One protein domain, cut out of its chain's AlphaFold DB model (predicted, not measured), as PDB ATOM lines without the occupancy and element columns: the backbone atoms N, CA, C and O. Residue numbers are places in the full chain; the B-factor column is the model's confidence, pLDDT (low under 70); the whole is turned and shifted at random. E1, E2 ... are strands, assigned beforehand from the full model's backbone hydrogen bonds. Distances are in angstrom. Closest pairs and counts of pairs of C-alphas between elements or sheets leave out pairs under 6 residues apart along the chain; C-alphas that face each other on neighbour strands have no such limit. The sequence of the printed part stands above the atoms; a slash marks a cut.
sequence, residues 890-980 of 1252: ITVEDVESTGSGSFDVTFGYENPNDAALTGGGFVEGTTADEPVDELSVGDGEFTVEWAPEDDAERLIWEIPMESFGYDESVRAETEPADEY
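Overview. This is residues 890 to 980 of the 1252 residues of an uncharacterized protein of Natrarchaeobius halalkaliphilus (UniProt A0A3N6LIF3). This is a small sandwich of two three-stranded sheets, E1 E2 E4 and E3 E5 E6, that come together along one long side, where E1 meets E6. On the other long side, between E4 and E3, residues 925 to 937 cross the gap without a named element, and residues 962 to 967 of the link E5 to E6 stick out past the body. The printed part has 91 residues with no named helix and six named strands, E1 to E6 along the chain; both sheets are antiparallel, in the orders E1 - E2 - E4 and E3 - E5 - E6. The class is all strand, though only 38 of the 91 residues are in named strands. The whole is compact, with a radius of gyration of the C-alphas of 13.5 A, and elongated in outline, spanning 41 by 24 by 20 A.

Along the chain. E1, residues 890 to 897, begins at C-alpha 890 (11.532, 98.625, -12.133) and is 21.2 A long. E2, residues 903 to 911, is 25.4 A long. E3 is residues 921 to 924. E4, residues 938 to 946, is 25.5 A long and begins at C-alpha 938 (15.278, 107.152, -5.391). E5 is residues 956 to 959, and E6, residues 970 to 973, ends at C-alpha 973 (7.607, 90.356, -15.072).

Arrangement. E1 and E2 are a hairpin at 162 degrees, with N 891 and O 908 within hydrogen-bond range at 2.9 A. E2, the inner strand, is antiparallel to E4 at 160 degrees, with N 907 and O 942 at 2.8 A. This sheet is twisted. In the other sheet E3 and E5 are antiparallel at 141 degrees, with N 923 and O 956 at 2.9 A. E5 and E6 are a hairpin at 170 degrees, with N 959 and O 970 at 2.8 A. The two sheets form a sandwich, two sheets face to face: the facing parts are 10.2 A centre to centre, and the strands of one stand at 28 degrees to those of the other. The closest C-alphas of E1 and E6 are those of Thr 891 and Ala 972, 5.1 A. E4 and E6 are apart.

Size, cuts and confidence. The C-alphas farthest apart are those of Gly 899 and Gly 965, 42.7 A. The printed part has no cut. The link E3 to E4, 13 residues, is long, and in it residues 934 to 935 pair antiparallel with residues 917 to 918. Residues 962 to 967 stand free. The mean pLDDT of the printed part is 89.1; residues 899 to 900 are under 70.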
ATOM      1  N   ILE A 890      12.229  99.573 -13.019       95.56
ATOM      2  CA  ILE A 890      11.532  98.625 -12.133       95.56
ATOM      3  C   ILE A 890      11.960  97.183 -12.419       95.56
ATOM      4  O   ILE A 890      12.261  96.826 -13.564       95.56
ATOM      5  N   THR A 891      12.004  96.359 -11.376       94.75
ATOM      6  CA  THR A 891      12.572  95.003 -11.381       94.75
ATOM      7  C   THR A 891      11.783  94.055 -10.476       94.75
ATOM      8  O   THR A 891      11.033  94.484  -9.604       94.75
ATOM      9  N   VAL A 892      11.956  92.746 -10.682       95.25
ATOM     10  CA  VAL A 892      11.680  91.732  -9.652       95.25
ATOM     11  C   VAL A 892      13.015  91.450  -8.972       95.25
ATOM     12  O   VAL A 892      13.946  91.015  -9.655       95.25
ATOM     13  N   GLU A 893      13.119  91.729  -7.675       93.44
ATOM     14  CA  GLU A 893      14.349  91.508  -6.903       93.44
ATOM     15  C   GLU A 893      14.364  90.116  -6.261       93.44
ATOM     16  O   GLU A 893      15.392  89.441  -6.325       93.44
ATOM     17  N   ASP A 894      13.226  89.648  -5.728       91.69
ATOM     18  CA  ASP A 894      13.100  88.292  -5.173       91.69
ATOM     19  C   ASP A 894      11.690  87.691  -5.330       91.69
ATOM     20  O   ASP A 894      10.711  88.411  -5.548       91.69
ATOM     21  N   VAL A 895      11.599  86.360  -5.235       90.50
ATOM     22  CA  VAL A 895      10.352  85.573  -5.254       90.50
ATOM     23  C   VAL A 895      10.497  84.385  -4.299       90.50
ATOM     24  O   VAL A 895      11.111  83.372  -4.645       90.50
ATOM     25  N   GLU A 896       9.907  84.495  -3.111       84.69
ATOM     26  CA  GLU A 896       9.951  83.463  -2.068       84.69
ATOM     27  C   GLU A 896       8.649  82.638  -2.081       84.69
ATOM     28  O   GLU A 896       7.565  83.201  -2.195       84.69
ATOM     29  N   SER A 897       8.704  81.302  -1.978       79.12
ATOM     30  CA  SER A 897       7.477  80.485  -1.846       79.12
ATOM     31  C   SER A 897       6.950  80.528  -0.412       79.12
ATOM     32  O   SER A 897       7.699  80.303   0.539       79.12
ATOM     33  N   THR A 898       5.635  80.707  -0.262       76.94
ATOM     34  CA  THR A 898       4.934  80.640   1.031       76.94
ATOM     35  C   THR A 898       4.475  79.214   1.385       76.94
ATOM     36  O   THR A 898       3.603  79.017   2.231       76.94
ATOM     37  N   GLY A 899       5.042  78.194   0.725       57.78
ATOM     38  CA  GLY A 899       4.853  76.768   1.029       57.78
ATOM     39  C   GLY A 899       3.520  76.162   0.574       57.78
ATOM     40  O   GLY A 899       3.246  74.999   0.862       57.78
ATOM     41  N   SER A 900       2.679  76.924  -0.132       64.75
ATOM     42  CA  SER A 900       1.308  76.517  -0.487       64.75
ATOM     43  C   SER A 900       0.962  76.621  -1.981       64.75
ATOM     44  O   SER A 900      -0.205  76.460  -2.354       64.75
ATOM     45  N   GLY A 901       1.962  76.847  -2.845       70.31
ATOM     46  CA  GLY A 901       1.774  77.187  -4.261       70.31
ATOM     47  C   GLY A 901       1.478  78.674  -4.517       70.31
ATOM     48  O   GLY A 901       1.093  79.033  -5.630       70.31
ATOM     49  N   SER A 902       1.654  79.513  -3.493       84.12
ATOM     50  CA  SER A 902       1.699  80.977  -3.572       84.12
ATOM     51  C   SER A 902       3.123  81.474  -3.293       84.12
ATOM     52  O   SER A 902       3.921  80.775  -2.661       84.12
ATOM     53  N   PHE A 903       3.428  82.691  -3.736       89.94
ATOM     54  CA  PHE A 903       4.753  83.302  -3.644       89.94
ATOM     55  C   PHE A 903       4.668  84.749  -3.156       89.94
ATOM     56  O   PHE A 903       3.842  85.510  -3.654       89.94
ATOM     57  N   ASP A 904       5.557  85.148  -2.254       92.50
ATOM     58  CA  ASP A 904       5.801  86.552  -1.927       92.50
ATOM     59  C   ASP A 904       6.765  87.129  -2.977       92.50
ATOM     60  O   ASP A 904       7.936  86.746  -3.060       92.50
ATOM     61  N   VAL A 905       6.262  88.028  -3.829       95.38
ATOM     62  CA  VAL A 905       7.021  88.636  -4.935       95.38
ATOM     63  C   VAL A 905       7.474  90.031  -4.530       95.38
ATOM     64  O   VAL A 905       6.638  90.917  -4.345       95.38
ATOM     65  N   THR A 906       8.787  90.247  -4.433       95.75
ATOM     66  CA  THR A 906       9.371  91.559  -4.125       95.75
ATOM     67  C   THR A 906       9.769  92.289  -5.405       95.75
ATOM     68  O   THR A 906      10.665  91.863  -6.140       95.75
ATOM     69  N   PHE A 907       9.110  93.418  -5.658       96.88
ATOM     70  CA  PHE A 907       9.430  94.345  -6.737       96.88
ATOM     71  C   PHE A 907      10.324  95.476  -6.228       96.88
ATOM     72  O   PHE A 907      10.022  96.106  -5.212       96.88
ATOM     73  N   GLY A 908      11.393  95.757  -6.971       93.88
ATOM     74  CA  GLY A 908      12.255  96.919  -6.773       93.88
ATOM     75  C   GLY A 908      11.948  98.026  -7.780       93.88
ATOM     76  O   GLY A 908      11.469  97.766  -8.889       93.88
ATOM     77  N   TYR A 909      12.239  99.270  -7.408       96.00
ATOM     78  CA  TYR A 909      12.236 100.414  -8.311       96.00
ATOM     79  C   TYR A 909      13.329 101.440  -7.983       96.00
ATOM     80  O   TYR A 909      13.684 101.644  -6.828       96.00
ATOM     81  N   GLU A 910      13.821 102.125  -9.014       95.38
ATOM     82  CA  GLU A 910      14.619 103.352  -8.928       95.38
ATOM     83  C   GLU A 910      13.828 104.449  -9.661       95.38
ATOM     84  O   GLU A 910      13.669 104.387 -10.885       95.38
ATOM     85  N   ASN A 911      13.307 105.438  -8.928       93.62
ATOM     86  CA  ASN A 911      12.778 106.671  -9.518       93.62
ATOM     87  C   ASN A 911      13.921 107.706  -9.601       93.62
ATOM     88  O   ASN A 911      14.343 108.210  -8.556       93.62
ATOM     89  N   PRO A 912      14.432 108.034 -10.805       89.19
ATOM     90  CA  PRO A 912      15.576 108.933 -10.971       89.19
ATOM     91  C   PRO A 912      15.225 110.422 -10.814       89.19
ATOM     92  O   PRO A 912      16.134 111.253 -10.771       89.19
ATOM     93  N   ASN A 913      13.936 110.767 -10.759       86.69
ATOM     94  CA  ASN A 913      13.445 112.144 -10.747       86.69
ATOM     95  C   ASN A 913      13.494 112.763  -9.344       86.69
ATOM     96  O   ASN A 913      13.335 112.063  -8.349       86.69
ATOM     97  N   ASP A 914      13.608 114.093  -9.254       84.06
ATOM     98  CA  ASP A 914      13.561 114.827  -7.976       84.06
ATOM     99  C   ASP A 914      12.141 114.917  -7.355       84.06
ATOM    100  O   ASP A 914      11.984 115.433  -6.245       84.06
ATOM    101  N   ALA A 915      11.113 114.371  -8.023       82.06
ATOM    102  CA  ALA A 915       9.742 114.245  -7.521       82.06
ATOM    103  C   ALA A 915       9.114 112.870  -7.835       82.06
ATOM    104  O   ALA A 915       9.660 112.055  -8.584       82.06
ATOM    105  N   ALA A 916       7.972 112.588  -7.208       85.88
ATOM    106  CA  ALA A 916       7.340 111.273  -7.223       85.88
ATOM    107  C   ALA A 916       6.475 111.015  -8.475       85.88
ATOM    108  O   ALA A 916       5.885 111.934  -9.045       85.88
ATOM    109  N   LEU A 917       6.383 109.748  -8.893       87.31
ATOM    110  CA  LEU A 917       5.610 109.300 -10.064       87.31
ATOM    111  C   LEU A 917       4.463 108.366  -9.658       87.31
ATOM    112  O   LEU A 917       4.580 107.641  -8.677       87.31
ATOM    113  N   THR A 918       3.387 108.306 -10.449       87.19
ATOM    114  CA  THR A 918       2.334 107.283 -10.284       87.19
ATOM    115  C   THR A 918       2.918 105.866 -10.411       87.19
ATOM    116  O   THR A 918       3.545 105.545 -11.420       87.19
ATOM    117  N   GLY A 919       2.668 104.993  -9.430       85.56
ATOM    118  CA  GLY A 919       3.248 103.644  -9.346       85.56
ATOM    119  C   GLY A 919       2.612 102.564 -10.236       85.56
ATOM    120  O   GLY A 919       3.022 101.409 -10.187       85.56
ATOM    121  N   GLY A 920       1.648 102.904 -11.095       88.19
ATOM    122  CA  GLY A 920       1.109 101.990 -12.113       88.19
ATOM    123  C   GLY A 920       0.135 100.936 -11.572       88.19
ATOM    124  O   GLY A 920      -0.742 101.249 -10.772       88.19
ATOM    125  N   GLY A 921       0.217  99.699 -12.072       92.50
ATOM    126  CA  GLY A 921      -0.719  98.628 -11.705       92.50
ATOM    127  C   GLY A 921      -0.296  97.234 -12.177       92.50
ATOM    128  O   GLY A 921       0.516  97.099 -13.094       92.50
ATOM    129  N   PHE A 922      -0.866  96.182 -11.583       94.56
ATOM    130  CA  PHE A 922      -0.719  94.816 -12.103       94.56
ATOM    131  C   PHE A 922      -1.611  94.606 -13.335       94.56
ATOM    132  O   PHE A 922      -2.809  94.897 -13.309       94.56
ATOM    133  N   VAL A 923      -1.026  94.107 -14.427       92.44
ATOM    134  CA  VAL A 923      -1.710  93.919 -15.726       92.44
ATOM    135  C   VAL A 923      -1.920  92.451 -16.107       92.44
ATOM    136  O   VAL A 923      -2.801  92.148 -16.916       92.44
ATOM    137  N   GLU A 924      -1.151  91.544 -15.510       89.94
ATOM    138  CA  GLU A 924      -1.285  90.087 -15.606       89.94
ATOM    139  C   GLU A 924      -0.811  89.474 -14.273       89.94
ATOM    140  O   GLU A 924       0.050  90.058 -13.612       89.94
ATOM    141  N   GLY A 925      -1.399  88.348 -13.860       87.44
ATOM    142  CA  GLY A 925      -1.136  87.692 -12.571       87.44
ATOM    143  C   GLY A 925      -2.295  87.768 -11.569       87.44
ATOM    144  O   GLY A 925      -3.110  88.692 -11.597       87.44
ATOM    145  N   THR A 926      -2.374  86.768 -10.692       91.31
ATOM    146  CA  THR A 926      -3.440  86.585  -9.698       91.31
ATOM    147  C   THR A 926      -2.938  86.966  -8.301       91.31
ATOM    148  O   THR A 926      -2.382  86.143  -7.579       91.31
ATOM    149  N   THR A 927      -3.137  88.225  -7.910       91.00
ATOM    150  CA  THR A 927      -2.864  88.740  -6.554       91.00
ATOM    151  C   THR A 927      -4.113  89.414  -5.971       91.00
ATOM    152  O   THR A 927      -5.026  89.798  -6.710       91.00
ATOM    153  N   ALA A 928      -4.179  89.505  -4.642       87.56
ATOM    154  CA  ALA A 928      -5.184  90.278  -3.913       87.56
ATOM    155  C   ALA A 928      -4.678  91.668  -3.484       87.56
ATOM    156  O   ALA A 928      -5.494  92.487  -3.051       87.56
ATOM    157  N   ASP A 929      -3.373  91.921  -3.610       90.62
ATOM    158  CA  ASP A 929      -2.724  93.172  -3.235       90.62
ATOM    159  C   ASP A 929      -2.673  94.157  -4.412       90.62
ATOM    160  O   ASP A 929      -2.676  93.783  -5.589       90.62
ATOM    161  N   GLU A 930      -2.601  95.444  -4.087       88.56
ATOM    162  CA  GLU A 930      -2.375  96.528  -5.044       88.56
ATOM    163  C   GLU A 930      -0.907  96.992  -4.912       88.56
ATOM    164  O   GLU A 930      -0.362  96.965  -3.804       88.56
ATOM    165  N   PRO A 931      -0.220  97.367  -6.012       90.38
ATOM    166  CA  PRO A 931       1.150  97.866  -5.931       90.38
ATOM    167  C   PRO A 931       1.173  99.259  -5.288       90.38
ATOM    168  O   PRO A 931       0.129  99.857  -5.034       90.38
ATOM    169  N   VAL A 932       2.366  99.804  -5.037       89.50
ATOM    170  CA  VAL A 932       2.491 101.168  -4.496       89.50
ATOM    171  C   VAL A 932       1.775 102.191  -5.391       89.50
ATOM    172  O   VAL A 932       2.008 102.229  -6.597       89.50
ATOM    173  N   ASP A 933       0.933 103.049  -4.803       86.06
ATOM    174  CA  ASP A 933       0.250 104.135  -5.530       86.06
ATOM    175  C   ASP A 933       1.250 105.127  -6.161       86.06
ATOM    176  O   ASP A 933       0.993 105.720  -7.211       86.06
ATOM    177  N   GLU A 934       2.405 105.303  -5.513       88.25
ATOM    178  CA  GLU A 934       3.401 106.333  -5.802       88.25
ATOM    179  C   GLU A 934       4.832 105.768  -5.695       88.25
ATOM    180  O   GLU A 934       5.202 105.154  -4.690       88.25
ATOM    181  N   LEU A 935       5.659 106.023  -6.714       88.50
ATOM    182  CA  LEU A 935       7.106 105.832  -6.667       88.50
ATOM    183  C   LEU A 935       7.761 107.025  -5.965       88.50
ATOM    184  O   LEU A 935       7.941 108.093  -6.560       88.50
ATOM    185  N   SER A 936       8.176 106.827  -4.716       90.25
ATOM    186  CA  SER A 936       9.023 107.790  -4.005       90.25
ATOM    187  C   SER A 936      10.353 108.020  -4.737       90.25
ATOM    188  O   SER A 936      10.821 107.164  -5.479       90.25
ATOM    189  N   VAL A 937      10.974 109.182  -4.533       90.44
ATOM    190  CA  VAL A 937      12.266 109.548  -5.146       90.44
ATOM    191  C   VAL A 937      13.395 108.615  -4.686       90.44
ATOM    192  O   VAL A 937      13.607 108.456  -3.480       90.44
ATOM    193  N   GLY A 938      14.173 108.084  -5.634       88.44
ATOM    194  CA  GLY A 938      15.278 107.152  -5.391       88.44
ATOM    195  C   GLY A 938      14.861 105.678  -5.401       88.44
ATOM    196  O   GLY A 938      13.904 105.296  -6.073       88.44
ATOM    197  N   ASP A 939      15.628 104.850  -4.690       92.25
ATOM    198  CA  ASP A 939      15.407 103.408  -4.562       92.25
ATOM    199  C   ASP A 939      14.216 103.086  -3.629       92.25
ATOM    200  O   ASP A 939      14.115 103.631  -2.525       92.25
ATOM    201  N   GLY A 940      13.357 102.146  -4.029       90.75
ATOM    202  CA  GLY A 940      12.247 101.631  -3.224       90.75
ATOM    203  C   GLY A 940      11.901 100.176  -3.549       90.75
ATOM    204  O   GLY A 940      12.153  99.696  -4.648       90.75
ATOM    205  N   GLU A 941      11.320  99.464  -2.582       94.25
ATOM    206  CA  GLU A 941      10.953  98.044  -2.696       94.25
ATOM    207  C   GLU A 941       9.578  97.800  -2.054       94.25
ATOM    208  O   GLU A 941       9.231  98.442  -1.056       94.25
ATOM    209  N   PHE A 942       8.799  96.863  -2.600       93.69
ATOM    210  CA  PHE A 942       7.563  96.366  -1.985       93.69
ATOM    211  C   PHE A 942       7.299  94.900  -2.352       93.69
ATOM    212  O   PHE A 942       7.704  94.435  -3.415       93.69
ATOM    213  N   THR A 943       6.595  94.184  -1.474       94.50
ATOM    214  CA  THR A 943       6.294  92.749  -1.609       94.50
ATOM    215  C   THR A 943       4.781  92.533  -1.673       94.50
ATOM    216  O   THR A 943       4.047  93.235  -0.974       94.50
ATOM    217  N   VAL A 944       4.321  91.584  -2.494       95.06
ATOM    218  CA  VAL A 944       2.899  91.218  -2.663       95.06
ATOM    219  C   VAL A 944       2.698  89.700  -2.708       95.06
ATOM    220  O   VAL A 944       3.551  88.988  -3.241       95.06
ATOM    221  N   GLU A 945       1.549  89.212  -2.227       93.81
ATOM    222  CA  GLU A 945       1.187  87.790  -2.299       93.81
ATOM    223  C   GLU A 945       0.672  87.446  -3.711       93.81
ATOM    224  O   GLU A 945      -0.368  87.941  -4.164       93.81
ATOM    225  N   TRP A 946       1.381  86.574  -4.428       94.94
ATOM    226  CA  TRP A 946       0.997  86.039  -5.736       94.94
ATOM    227  C   TRP A 946       0.478  84.603  -5.602       94.94
ATOM    228  O   TRP A 946       1.201  83.713  -5.161       94.94
ATOM    229  N   ALA A 947      -0.765  84.358  -6.021       92.19
ATOM    230  CA  ALA A 947      -1.452  83.069  -5.917       92.19
ATOM    231  C   ALA A 947      -1.894  82.558  -7.312       92.19
ATOM    232  O   ALA A 947      -3.079  82.653  -7.652       92.19
ATOM    233  N   PRO A 948      -0.965  82.061  -8.154       90.25
ATOM    234  CA  PRO A 948      -1.226  81.769  -9.567       90.25
ATOM    235  C   PRO A 948      -2.308  80.700  -9.820       90.25
ATOM    236  O   PRO A 948      -2.321  79.638  -9.197       90.25
ATOM    237  N   GLU A 949      -3.200  80.933 -10.798       88.81
ATOM    238  CA  GLU A 949      -4.255  79.966 -11.163       88.81
ATOM    239  C   GLU A 949      -3.737  78.773 -12.002       88.81
ATOM    240  O   GLU A 949      -4.390  77.720 -12.022       88.81
ATOM    241  N   ASP A 950      -2.600  78.902 -12.706       87.31
ATOM    242  CA  ASP A 950      -1.924  77.777 -13.372       87.31
ATOM    243  C   ASP A 950      -0.393  77.911 -13.496       87.31
ATOM    244  O   ASP A 950       0.154  79.011 -13.486       87.31
ATOM    245  N   ASP A 951       0.267  76.755 -13.653       85.06
ATOM    246  CA  ASP A 951       1.710  76.520 -13.833       85.06
ATOM    247  C   ASP A 951       2.448  77.550 -14.727       85.06
ATOM    248  O   ASP A 951       3.653  77.743 -14.581       85.06
ATOM    249  N   ALA A 952       1.766  78.174 -15.698       89.81
ATOM    250  CA  ALA A 952       2.365  79.068 -16.690       89.81
ATOM    251  C   ALA A 952       1.989  80.555 -16.524       89.81
ATOM    252  O   ALA A 952       2.328  81.360 -17.400       89.81
ATOM    253  N   GLU A 953       1.288  80.922 -15.447       93.94
ATOM    254  CA  GLU A 953       0.987  82.314 -15.095       93.94
ATOM    255  C   GLU A 953       2.273  83.092 -14.739       93.94
ATOM    256  O   GLU A 953       3.282  82.503 -14.349       93.94
ATOM    257  N   ARG A 954       2.232  84.424 -14.868       95.19
ATOM    258  CA  ARG A 954       3.255  85.375 -14.401       95.19
ATOM    259  C   ARG A 954       2.569  86.559 -13.733       95.19
ATOM    260  O   ARG A 954       1.516  86.975 -14.215       95.19
ATOM    261  N   LEU A 955       3.200  87.142 -12.718       95.69
ATOM    262  CA  LEU A 955       2.828  88.459 -12.214       95.69
ATOM    263  C   LEU A 955       3.583  89.533 -13.008       95.69
ATOM    264  O   LEU A 955       4.803  89.451 -13.178       95.69
ATOM    265  N   ILE A 956       2.850  90.518 -13.531       96.44
ATOM    266  CA  ILE A 956       3.393  91.616 -14.339       96.44
ATOM    267  C   ILE A 956       2.904  92.953 -13.784       96.44
ATOM    268  O   ILE A 956       1.716  93.276 -13.859       96.44
ATOM    269  N   TRP A 957       3.847  93.741 -13.275       97.19
ATOM    270  CA  TRP A 957       3.660  95.134 -12.872       97.19
ATOM    271  C   TRP A 957       4.000  96.048 -14.056       97.19
ATOM    272  O   TRP A 957       5.048  95.869 -14.680       97.19
ATOM    273  N   GLU A 958       3.127  97.001 -14.402       95.38
ATOM    274  CA  GLU A 958       3.325  97.924 -15.528       95.38
ATOM    275  C   GLU A 958       2.994  99.381 -15.148       95.38
ATOM    276  O   GLU A 958       1.963  99.666 -14.533       95.38
ATOM    277  N   ILE A 959       3.866 100.311 -15.554       92.88
ATOM    278  CA  ILE A 959       3.746 101.758 -15.333       92.88
ATOM    279  C   ILE A 959       3.542 102.467 -16.690       92.88
ATOM    280  O   ILE A 959       4.410 102.385 -17.571       92.88
ATOM    281  N   PRO A 960       2.398 103.148 -16.908       88.44
ATOM    282  CA  PRO A 960       2.044 103.719 -18.205       88.44
ATOM    283  C   PRO A 960       2.667 105.108 -18.431       88.44
ATOM    284  O   PRO A 960       2.126 106.121 -17.999       88.44
ATOM    285  N   MET A 961       3.755 105.172 -19.203       86.75
ATOM    286  CA  MET A 961       4.460 106.429 -19.516       86.75
ATOM    287  C   MET A 961       3.877 107.217 -20.718       86.75
ATOM    288  O   MET A 961       4.439 108.238 -21.123       86.75
ATOM    289  N   GLU A 962       2.735 106.792 -21.286       84.06
ATOM    290  CA  GLU A 962       2.104 107.448 -22.453       84.06
ATOM    291  C   GLU A 962       1.707 108.916 -22.181       84.06
ATOM    292  O   GLU A 962       1.792 109.750 -23.085       84.06
ATOM    293  N   SER A 963       1.290 109.263 -20.953       78.75
ATOM    294  CA  SER A 963       0.950 110.648 -20.575       78.75
ATOM    295  C   SER A 963       2.175 111.565 -20.571       78.75
ATOM    296  O   SER A 963       2.074 112.729 -20.957       78.75
ATOM    297  N   PHE A 964       3.338 111.021 -20.215       79.56
ATOM    298  CA  PHE A 964       4.628 111.709 -20.198       79.56
ATOM    299  C   PHE A 964       5.294 111.799 -21.578       79.56
ATOM    300  O   PHE A 964       6.342 112.419 -21.708       79.56
ATOM    301  N   GLY A 965       4.683 111.237 -22.629       79.69
ATOM    302  CA  GLY A 965       5.163 111.342 -24.012       79.69
ATOM    303  C   GLY A 965       6.056 110.193 -24.492       79.69
ATOM    304  O   GLY A 965       6.615 110.290 -25.587       79.69
ATOM    305  N   TYR A 966       6.172 109.107 -23.725       84.50
ATOM    306  CA  TYR A 966       6.902 107.899 -24.124       84.50
ATOM    307  C   TYR A 966       6.002 106.938 -24.931       84.50
ATOM    308  O   TYR A 966       4.809 106.808 -24.664       84.50
ATOM    309  N   ASP A 967       6.572 106.258 -25.936       82.56
ATOM    310  CA  ASP A 967       5.863 105.307 -26.824       82.56
ATOM    311  C   ASP A 967       5.680 103.894 -26.205       82.56
ATOM    312  O   ASP A 967       4.976 103.058 -26.780       82.56
ATOM    313  N   GLU A 968       6.345 103.583 -25.084       83.94
ATOM    314  CA  GLU A 968       6.329 102.270 -24.416       83.94
ATOM    315  C   GLU A 968       6.154 102.438 -22.889       83.94
ATOM    316  O   GLU A 968       6.473 103.484 -22.330       83.94
ATOM    317  N   SER A 969       5.610 101.417 -22.218       89.69
ATOM    318  CA  SER A 969       5.432 101.353 -20.759       89.69
ATOM    319  C   SER A 969       6.564 100.576 -20.079       89.69
ATOM    320  O   SER A 969       7.063  99.578 -20.619       89.69
ATOM    321  N   VAL A 970       6.947 101.008 -18.872       93.62
ATOM    322  CA  VAL A 970       7.936 100.303 -18.040       93.62
ATOM    323  C   VAL A 970       7.250  99.107 -17.377       93.62
ATOM    324  O   VAL A 970       6.123  99.239 -16.903       93.62
ATOM    325  N   ARG A 971       7.895  97.933 -17.350       94.62
ATOM    326  CA  ARG A 971       7.320  96.708 -16.769       94.62
ATOM    327  C   ARG A 971       8.352  95.861 -16.023       94.62
ATOM    328  O   ARG A 971       9.490  95.756 -16.483       94.62
ATOM    329  N   ALA A 972       7.909  95.170 -14.979       95.38
ATOM    330  CA  ALA A 972       8.597  94.030 -14.376       95.38
ATOM    331  C   ALA A 972       7.714  92.778 -14.521       95.38
ATOM    332  O   ALA A 972       6.508  92.848 -14.297       95.38
ATOM    333  N   GLU A 973       8.302  91.643 -14.910       95.19
ATOM    334  CA  GLU A 973       7.607  90.356 -15.072       95.19
ATOM    335  C   GLU A 973       8.353  89.249 -14.313       95.19
ATOM    336  O   GLU A 973       9.575  89.137 -14.432       95.19
ATOM    337  N   THR A 974       7.632  88.419 -13.551       95.38
ATOM    338  CA  THR A 974       8.192  87.187 -12.965       95.38
ATOM    339  C   THR A 974       8.501  86.158 -14.060       95.38
ATOM    340  O   THR A 974       8.018  86.267 -15.193       95.38
ATOM    341  N   GLU A 975       9.284  85.120 -13.749       93.81
ATOM    342  CA  GLU A 975       9.281  83.887 -14.553       93.81
ATOM    343  C   GLU A 975       7.957  83.108 -14.311       93.81
ATOM    344  O   GLU A 975       7.139  83.547 -13.495       93.81
ATOM    345  N   PRO A 976       7.630  82.032 -15.061       92.25
ATOM    346  CA  PRO A 976       6.377  81.316 -14.847       92.25
ATOM    347  C   PRO A 976       6.404  80.585 -13.503       92.25
ATOM    348  O   PRO A 976       7.477  80.179 -13.052       92.25
ATOM    349  N   ALA A 977       5.231  80.352 -12.914       87.00
ATOM    350  CA  ALA A 977       5.110  79.630 -11.647       87.00
ATOM    351  C   ALA A 977       5.859  78.272 -11.636       87.00
ATOM    352  O   ALA A 977       6.435  77.913 -10.615       87.00
ATOM    353  N   ASP A 978       5.939  77.549 -12.766       84.81
ATOM    354  CA  ASP A 978       6.628  76.246 -12.867       84.81
ATOM    355  C   ASP A 978       8.171  76.266 -12.894       84.81
ATOM    356  O   ASP A 978       8.780  75.192 -12.917       84.81
ATOM    357  N   GLU A 979       8.816  77.439 -12.854       86.44
ATOM    358  CA  GLU A 979      10.275  77.567 -12.666       86.44
ATOM    359  C   GLU A 979      10.666  77.920 -11.206       86.44
ATOM    360  O   GLU A 979      11.860  77.965 -10.903       86.44
ATOM    361  N   TYR A 980       9.699  78.111 -10.292       80.75
ATOM    362  CA  TYR A 980       9.926  78.290  -8.847       80.75
ATOM    363  C   TYR A 980       9.627  76.981  -8.085       80.75
ATOM    364  O   TYR A 980       8.618  76.323  -8.334       80.75
TER     365      TYR A 980